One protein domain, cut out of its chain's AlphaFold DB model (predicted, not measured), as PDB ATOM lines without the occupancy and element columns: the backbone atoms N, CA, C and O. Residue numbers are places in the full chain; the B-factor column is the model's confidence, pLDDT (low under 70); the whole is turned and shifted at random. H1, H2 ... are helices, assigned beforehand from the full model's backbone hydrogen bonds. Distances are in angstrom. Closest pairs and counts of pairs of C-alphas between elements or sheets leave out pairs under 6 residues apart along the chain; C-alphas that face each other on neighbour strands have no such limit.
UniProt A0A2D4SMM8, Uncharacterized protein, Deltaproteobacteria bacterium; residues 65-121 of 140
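What this domain is: This is residues 65 to 121 of the 140 residues of an uncharacterized protein of Deltaproteobacteria bacterium (UniProt A0A2D4SMM8). The longest helix, H2, has H1 and the short H3 packed slantwise on it, the three helix centres making a triangle, while two loops, residues 78 to 88 and 105 to 112, join the helices. The 57 printed residues hold three named helices in the order H1, H2, H3 and no named strand, an all helix class. The whole is compact, with a radius of gyration of the C-alphas of 10.7 A and spans of 32 by 21 by 18 A.

Where its parts are: H2, residues 89 to 104, is 22.7 A long. H1, residues 65 to 77, is 18.5 A long and begins at C-alpha 65 (19.525, 7.014, -25.394). H3, residues 113 to 120, ends at C-alpha 120 (5.089, 1.823, -14.796).

How they stand to each other: H2 and H1 touch, closest at the C-alphas of Cys 94 and Cys 69, 5.1 A, at a steep tilt of 52 degrees, opposite ways. H2 touches H3 with residues 92 to 99 alone, closest at the C-alphas of Cys 95 and Cys 116, 5.2 A, at a steep tilt of 54 degrees, opposite ways. H1 and H3 are only just apart, 8.2 A at the closest C-alphas. Every O i to N i+4 pair is within hydrogen-bond range in H2 and H3, and 8 of 9 in H1.

The domain as a whole: The C-alphas farthest apart, of Asp 84 and Asp 107, are 32.3 A apart. The printed part has no cut. The link from H1 to H2 is long. pLDDT is under 70 at residues 80 to 85.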
ATOM      1  N   GLU A  65      20.027   7.390 -26.719       81.00
ATOM      2  CA  GLU A  65      19.525   7.014 -25.394       81.00
ATOM      3  C   GLU A  65      18.366   6.006 -25.468       81.00
ATOM      4  O   GLU A  65      18.306   5.085 -24.658       81.00
ATOM      5  N   PHE A  66      17.492   6.110 -26.474       84.69
ATOM      6  CA  PHE A  66      16.376   5.181 -26.675       84.69
ATOM      7  C   PHE A  66      16.872   3.767 -26.981       84.69
ATOM      8  O   PHE A  66      16.371   2.795 -26.413       84.69
ATOM      9  N   THR A  67      17.879   3.655 -27.856       85.69
ATOM     10  CA  THR A  67      18.480   2.366 -28.226       85.69
ATOM     11  C   THR A  67      19.289   1.746 -27.094       85.69
ATOM     12  O   THR A  67      19.284   0.528 -26.948       85.69
ATOM     13  N   ALA A  68      19.959   2.564 -26.276       88.25
ATOM     14  CA  ALA A  68      20.642   2.075 -25.081       88.25
ATOM     15  C   ALA A  68      19.629   1.536 -24.059       88.25
ATOM     16  O   ALA A  68      19.804   0.440 -23.532       88.25
ATOM     17  N   CYS A  69      18.521   2.257 -23.857       90.25
ATOM     18  CA  CYS A  69      17.449   1.819 -22.970       90.25
ATOM     19  C   CYS A  69      16.760   0.533 -23.430       90.25
ATOM     20  O   CYS A  69      16.349  -0.265 -22.588       90.25
ATOM     21  N   ASP A  70      16.662   0.301 -24.741       89.38
ATOM     22  CA  ASP A  70      16.087  -0.935 -25.270       89.38
ATOM     23  C   ASP A  70      16.870  -2.167 -24.807       89.38
ATOM     24  O   ASP A  70      16.277  -3.151 -24.366       89.38
ATOM     25  N   GLN A  71      18.204  -2.085 -24.811       89.62
ATOM     26  CA  GLN A  71      19.064  -3.170 -24.341       89.62
ATOM     27  C   GLN A  71      18.877  -3.433 -22.845       89.62
ATOM     28  O   GLN A  71      18.696  -4.586 -22.456       89.62
ATOM     29  N   THR A  72      18.834  -2.382 -22.023       89.75
ATOM     30  CA  THR A  72      18.614  -2.506 -20.573       89.75
ATOM     31  C   THR A  72      17.275  -3.177 -20.253       89.75
ATOM     32  O   THR A  72      17.199  -4.036 -19.374       89.75
ATOM     33  N   ILE A  73      16.212  -2.821 -20.981       89.06
ATOM     34  CA  ILE A  73      14.887  -3.428 -20.801       89.06
ATOM     35  C   ILE A  73      14.905  -4.888 -21.274       89.06
ATOM     36  O   ILE A  73      14.456  -5.773 -20.551       89.06
ATOM     37  N   GLN A  74      15.480  -5.162 -22.447       89.19
ATOM     38  CA  GLN A  74      15.612  -6.517 -22.994       89.19
ATOM     39  C   GLN A  74      16.384  -7.459 -22.064       89.19
ATOM     40  O   GLN A  74      16.043  -8.634 -21.957       89.19
ATOM     41  N   GLU A  75      17.436  -6.982 -21.400       88.25
ATOM     42  CA  GLU A  75      18.185  -7.787 -20.433       88.25
ATOM     43  C   GLU A  75      17.357  -8.123 -19.196       88.25
ATOM     44  O   GLU A  75      17.376  -9.271 -18.755       88.25
ATOM     45  N   PHE A  76      16.578  -7.168 -18.685       85.81
ATOM     46  CA  PHE A  76      15.681  -7.405 -17.556       85.81
ATOM     47  C   PHE A  76      14.579  -8.420 -17.899       85.81
ATOM     48  O   PHE A  76      14.332  -9.347 -17.130       85.81
ATOM     49  N   LEU A  77      13.973  -8.303 -19.083       85.12
ATOM     50  CA  LEU A  77      12.881  -9.182 -19.527       85.12
ATOM     51  C   LEU A  77      13.317 -10.621 -19.846       85.12
ATOM     52  O   LEU A  77      12.477 -11.515 -19.918       85.12
ATOM     53  N   LYS A  78      14.619 -10.868 -20.040       85.50
ATOM     54  CA  LYS A  78      15.170 -12.222 -20.231       85.50
ATOM     55  C   LYS A  78      15.283 -13.013 -18.930       85.50
ATOM     56  O   LYS A  78      15.423 -14.234 -18.980       85.50
ATOM     57  N   ILE A  79      15.275 -12.332 -17.789       77.00
ATOM     58  CA  ILE A  79      15.281 -12.964 -16.472       77.00
ATOM     59  C   ILE A  79      13.823 -13.395 -16.194       77.00
ATOM     60  O   ILE A  79      12.915 -12.623 -16.467       77.00
ATOM     61  N   GLU A  80      13.619 -14.636 -15.737       64.75
ATOM     62  CA  GLU A  80      12.367 -15.370 -15.400       64.75
ATOM     63  C   GLU A  80      11.149 -14.558 -14.853       64.75
ATOM     64  O   GLU A  80      11.296 -13.399 -14.493       64.75
ATOM     65  N   PRO A  81       9.905 -15.095 -14.803       63.00
ATOM     66  CA  PRO A  81       8.683 -14.313 -15.037       63.00
ATOM     67  C   PRO A  81       8.570 -13.014 -14.219       63.00
ATOM     68  O   PRO A  81       8.669 -12.999 -12.994       63.00
ATOM     69  N   ILE A  82       8.276 -11.930 -14.946       60.47
ATOM     70  CA  ILE A  82       8.204 -10.524 -14.500       60.47
ATOM     71  C   ILE A  82       7.337 -10.342 -13.239       60.47
ATOM     72  O   ILE A  82       7.572  -9.429 -12.455       60.47
ATOM     73  N   ALA A  83       6.368 -11.236 -13.017       59.56
ATOM     74  CA  ALA A  83       5.424 -11.202 -11.901       59.56
ATOM     75  C   ALA A  83       6.081 -11.185 -10.506       59.56
ATOM     76  O   ALA A  83       5.497 -10.615  -9.587       59.56
ATOM     77  N   ASP A  84       7.284 -11.751 -10.357       58.88
ATOM     78  CA  ASP A  84       7.993 -11.814  -9.069       58.88
ATOM     79  C   ASP A  84       9.211 -10.872  -8.996       58.88
ATOM     80  O   ASP A  84       9.900 -10.807  -7.971       58.88
ATOM     81  N   GLN A  85       9.488 -10.111 -10.061       66.50
ATOM     82  CA  GLN A  85      10.638  -9.213 -10.119       66.50
ATOM     83  C   GLN A  85      10.247  -7.764  -9.834       66.50
ATOM     84  O   GLN A  85       9.389  -7.178 -10.488       66.50
ATOM     85  N   ASN A  86      10.961  -7.143  -8.894       79.12
ATOM     86  CA  ASN A  86      10.925  -5.694  -8.735       79.12
ATOM     87  C   ASN A  86      11.888  -5.063  -9.751       79.12
ATOM     88  O   ASN A  86      13.102  -5.249  -9.611       79.12
ATOM     89  N   PRO A  87      11.395  -4.313 -10.752       83.88
ATOM     90  CA  PRO A  87      12.263  -3.673 -11.728       83.88
ATOM     91  C   PRO A  87      13.192  -2.667 -11.053       83.88
ATOM     92  O   PRO A  87      12.811  -1.942 -10.126       83.88
ATOM     93  N   SER A  88      14.436  -2.609 -11.529       89.06
ATOM     94  CA  SER A  88      15.378  -1.599 -11.060       89.06
ATOM     95  C   SER A  88      14.875  -0.198 -11.438       89.06
ATOM     96  O   SER A  88      14.141  -0.005 -12.410       89.06
ATOM     97  N   LYS A  89      15.304   0.821 -10.685       88.44
ATOM     98  CA  LYS A  89      14.972   2.224 -10.999       88.44
ATOM     99  C   LYS A  89      15.433   2.632 -12.401       88.44
ATOM    100  O   LYS A  89      14.831   3.512 -13.004       88.44
ATOM    101  N   GLU A  90      16.489   1.996 -12.896       90.38
ATOM    102  CA  GLU A  90      17.039   2.222 -14.227       90.38
ATOM    103  C   GLU A  90      16.118   1.669 -15.321       90.38
ATOM    104  O   GLU A  90      15.794   2.391 -16.259       90.38
ATOM    105  N   VAL A  91      15.589   0.450 -15.145       90.31
ATOM    106  CA  VAL A  91      14.597  -0.140 -16.063       90.31
ATOM    107  C   VAL A  91      13.336   0.724 -16.120       90.31
ATOM    108  O   VAL A  91      12.858   1.052 -17.205       90.31
ATOM    109  N   LEU A  92      12.838   1.182 -14.967       89.69
ATOM    110  CA  LEU A  92      11.679   2.082 -14.906       89.69
ATOM    111  C   LEU A  92      11.948   3.427 -15.602       89.69
ATOM    112  O   LEU A  92      11.092   3.931 -16.333       89.69
ATOM    113  N   ALA A  93      13.135   4.008 -15.408       90.56
ATOM    114  CA  ALA A  93      13.524   5.245 -16.082       90.56
ATOM    115  C   ALA A  93      13.587   5.061 -17.607       90.56
ATOM    116  O   ALA A  93      13.075   5.906 -18.343       90.56
ATOM    117  N   CYS A  94      14.132   3.937 -18.071       92.12
ATOM    118  CA  CYS A  94      14.189   3.607 -19.489       92.12
ATOM    119  C   CYS A  94      12.805   3.390 -20.106       92.12
ATOM    120  O   CYS A  94      12.515   3.956 -21.160       92.12
ATOM    121  N   CYS A  95      11.919   2.666 -19.425       89.88
ATOM    122  CA  CYS A  95      10.536   2.501 -19.866       89.88
ATOM    123  C   CYS A  95       9.799   3.851 -19.971       89.88
ATOM    124  O   CYS A  95       9.036   4.074 -20.909       89.88
ATOM    125  N   SER A  96      10.058   4.778 -19.042       88.56
ATOM    126  CA  SER A  96       9.468   6.123 -19.057       88.56
ATOM    127  C   SER A  96      10.004   6.955 -20.224       88.56
ATOM    128  O   SER A  96       9.242   7.628 -20.920       88.56
ATOM    129  N   LEU A  97      11.312   6.886 -20.484       89.19
ATOM    130  CA  LEU A  97      11.945   7.582 -21.604       89.19
ATOM    131  C   LEU A  97      11.393   7.086 -22.942       89.19
ATOM    132  O   LEU A  97      10.951   7.902 -23.751       89.19
ATOM    133  N   GLN A  98      11.348   5.768 -23.146       88.50
ATOM    134  CA  GLN A  98      10.807   5.187 -24.374       88.50
ATOM    135  C   GLN A  98       9.326   5.535 -24.562       88.50
ATOM    136  O   GLN A  98       8.934   5.939 -25.657       88.50
ATOM    137  N   GLY A  99       8.519   5.485 -23.495       86.12
ATOM    138  CA  GLY A  99       7.110   5.881 -23.551       86.12
ATOM    139  C   GLY A  99       6.902   7.341 -23.944       86.12
ATOM    140  O   GLY A  99       6.076   7.634 -24.808       86.12
ATOM    141  N   ASN A 100       7.704   8.250 -23.387       85.44
ATOM    142  CA  ASN A 100       7.675   9.664 -23.763       85.44
ATOM    143  C   ASN A 100       8.094   9.894 -25.220       85.44
ATOM    144  O   ASN A 100       7.550  10.780 -25.883       85.44
ATOM    145  N   GLU A 101       9.077   9.140 -25.715       86.31
ATOM    146  CA  GLU A 101       9.550   9.291 -27.089       86.31
ATOM    147  C   GLU A 101       8.531   8.747 -28.098       86.31
ATOM    148  O   GLU A 101       8.295   9.389 -29.120       86.31
ATOM    149  N   VAL A 102       7.847   7.646 -27.779       84.19
ATOM    150  CA  VAL A 102       6.752   7.083 -28.590       84.19
ATOM    151  C   VAL A 102       5.519   7.988 -28.587       84.19
ATOM    152  O   VAL A 102       4.895   8.185 -29.631       84.19
ATOM    153  N   ASP A 103       5.182   8.600 -27.446       81.00
ATOM    154  CA  ASP A 103       4.093   9.585 -27.373       81.00
ATOM    155  C   ASP A 103       4.368  10.792 -28.302       81.00
ATOM    156  O   ASP A 103       3.439  11.318 -28.929       81.00
ATOM    157  N   GLN A 104       5.638  11.198 -28.438       82.38
ATOM    158  CA  GLN A 104       6.076  12.288 -29.323       82.38
ATOM    159  C   GLN A 104       6.221  11.865 -30.791       82.38
ATOM    160  O   GLN A 104       5.882  12.639 -31.688       82.38
ATOM    161  N   LYS A 105       6.731  10.657 -31.045       83.56
ATOM    162  CA  LYS A 105       7.048  10.119 -32.372       83.56
ATOM    163  C   LYS A 105       6.339   8.764 -32.539       83.56
ATOM    164  O   LYS A 105       6.933   7.725 -32.252       83.56
ATOM    165  N   PRO A 106       5.087   8.753 -33.032       73.00
ATOM    166  CA  PRO A 106       4.280   7.532 -33.108       73.00
ATOM    167  C   PRO A 106       4.837   6.480 -34.079       73.00
ATOM    168  O   PRO A 106       4.450   5.319 -34.002       73.00
ATOM    169  N   ASP A 107       5.753   6.868 -34.970       81.31
ATOM    170  CA  ASP A 107       6.376   5.970 -35.948       81.31
ATOM    171  C   ASP A 107       7.515   5.123 -35.349       81.31
ATOM    172  O   ASP A 107       8.081   4.264 -36.031       81.31
ATOM    173  N   ILE A 108       7.889   5.365 -34.087       81.62
ATOM    174  CA  ILE A 108       8.907   4.571 -33.402       81.62
ATOM    175  C   ILE A 108       8.294   3.260 -32.924       81.62
ATOM    176  O   ILE A 108       7.330   3.221 -32.161       81.62
ATOM    177  N   ARG A 109       8.913   2.163 -33.352       82.50
ATOM    178  CA  ARG A 109       8.581   0.825 -32.881       82.50
ATOM    179  C   ARG A 109       9.079   0.648 -31.446       82.50
ATOM    180  O   ARG A 109      10.270   0.786 -31.185       82.50
ATOM    181  N   TRP A 110       8.161   0.318 -30.541       84.94
ATOM    182  CA  TRP A 110       8.446   0.046 -29.133       84.94
ATOM    183  C   TRP A 110       8.054  -1.391 -28.807       84.94
ATOM    184  O   TRP A 110       6.881  -1.693 -28.591       84.94
ATOM    185  N   ASP A 111       9.038  -2.288 -28.856       85.69
ATOM    186  CA  ASP A 111       8.806  -3.733 -28.763       85.69
ATOM    187  C   ASP A 111       8.405  -4.184 -27.354       85.69
ATOM    188  O   ASP A 111       7.514  -5.011 -27.213       85.69
ATOM    189  N   ASN A 112       8.980  -3.569 -26.319       86.19
ATOM    190  CA  ASN A 112       8.731  -3.905 -24.911       86.19
ATOM    191  C   ASN A 112       7.614  -3.048 -24.290       86.19
ATOM    192  O   ASN A 112       7.646  -2.706 -23.103       86.19
ATOM    193  N   ARG A 113       6.668  -2.591 -25.123       85.56
ATOM    194  CA  ARG A 113       5.648  -1.621 -24.717       85.56
ATOM    195  C   ARG A 113       4.787  -2.171 -23.588       85.56
ATOM    196  O   ARG A 113       4.580  -1.480 -22.602       85.56
ATOM    197  N   ILE A 114       4.266  -3.388 -23.734       83.81
ATOM    198  CA  ILE A 114       3.300  -3.951 -22.781       83.81
ATOM    199  C   ILE A 114       3.946  -4.110 -21.403       83.81
ATOM    200  O   ILE A 114       3.398  -3.639 -20.409       83.81
ATOM    201  N   GLU A 115       5.153  -4.659 -21.367       86.31
ATOM    202  CA  GLU A 115       5.920  -4.917 -20.157       86.31
ATOM    203  C   GLU A 115       6.275  -3.607 -19.442       86.31
ATOM    204  O   GLU A 115       6.059  -3.462 -18.238       86.31
ATOM    205  N   CYS A 116       6.752  -2.605 -20.185       86.88
ATOM    206  CA  CYS A 116       7.026  -1.279 -19.633       86.88
ATOM    207  C   CYS A 116       5.773  -0.586 -19.088       86.88
ATOM    208  O   CYS A 116       5.834   0.104 -18.067       86.88
ATOM    209  N   CYS A 117       4.632  -0.774 -19.743       85.75
ATOM    210  CA  CYS A 117       3.365  -0.201 -19.316       85.75
ATOM    211  C   CYS A 117       2.830  -0.829 -18.031       85.75
ATOM    212  O   CYS A 117       2.327  -0.102 -17.170       85.75
ATOM    213  N   GLU A 118       2.975  -2.144 -17.885       83.56
ATOM    214  CA  GLU A 118       2.633  -2.862 -16.657       83.56
ATOM    215  C   GLU A 118       3.542  -2.436 -15.501       83.56
ATOM    216  O   GLU A 118       3.045  -2.073 -14.433       83.56
ATOM    217  N   MET A 119       4.858  -2.364 -15.737       84.94
ATOM    218  CA  MET A 119       5.836  -1.955 -14.722       84.94
ATOM    219  C   MET A 119       5.640  -0.512 -14.237       84.94
ATOM    220  O   MET A 119       5.817  -0.223 -13.053       84.94
ATOM    221  N   LEU A 120       5.277   0.408 -15.134       84.00
ATOM    222  CA  LEU A 120       5.089   1.823 -14.796       84.00
ATOM    223  C   LEU A 120       3.665   2.177 -14.365       84.00
ATOM    224  O   LEU A 120       3.435   3.317 -13.955       84.00
ATOM    225  N   ASN A 121       2.706   1.251 -14.490       79.31
ATOM    226  CA  ASN A 121       1.272   1.548 -14.388       79.31
ATOM    227  C   ASN A 121       0.900   2.809 -15.204       79.31
ATOM    228  O   ASN A 121       0.175   3.703 -14.753       79.31
TER     229      ASN A 121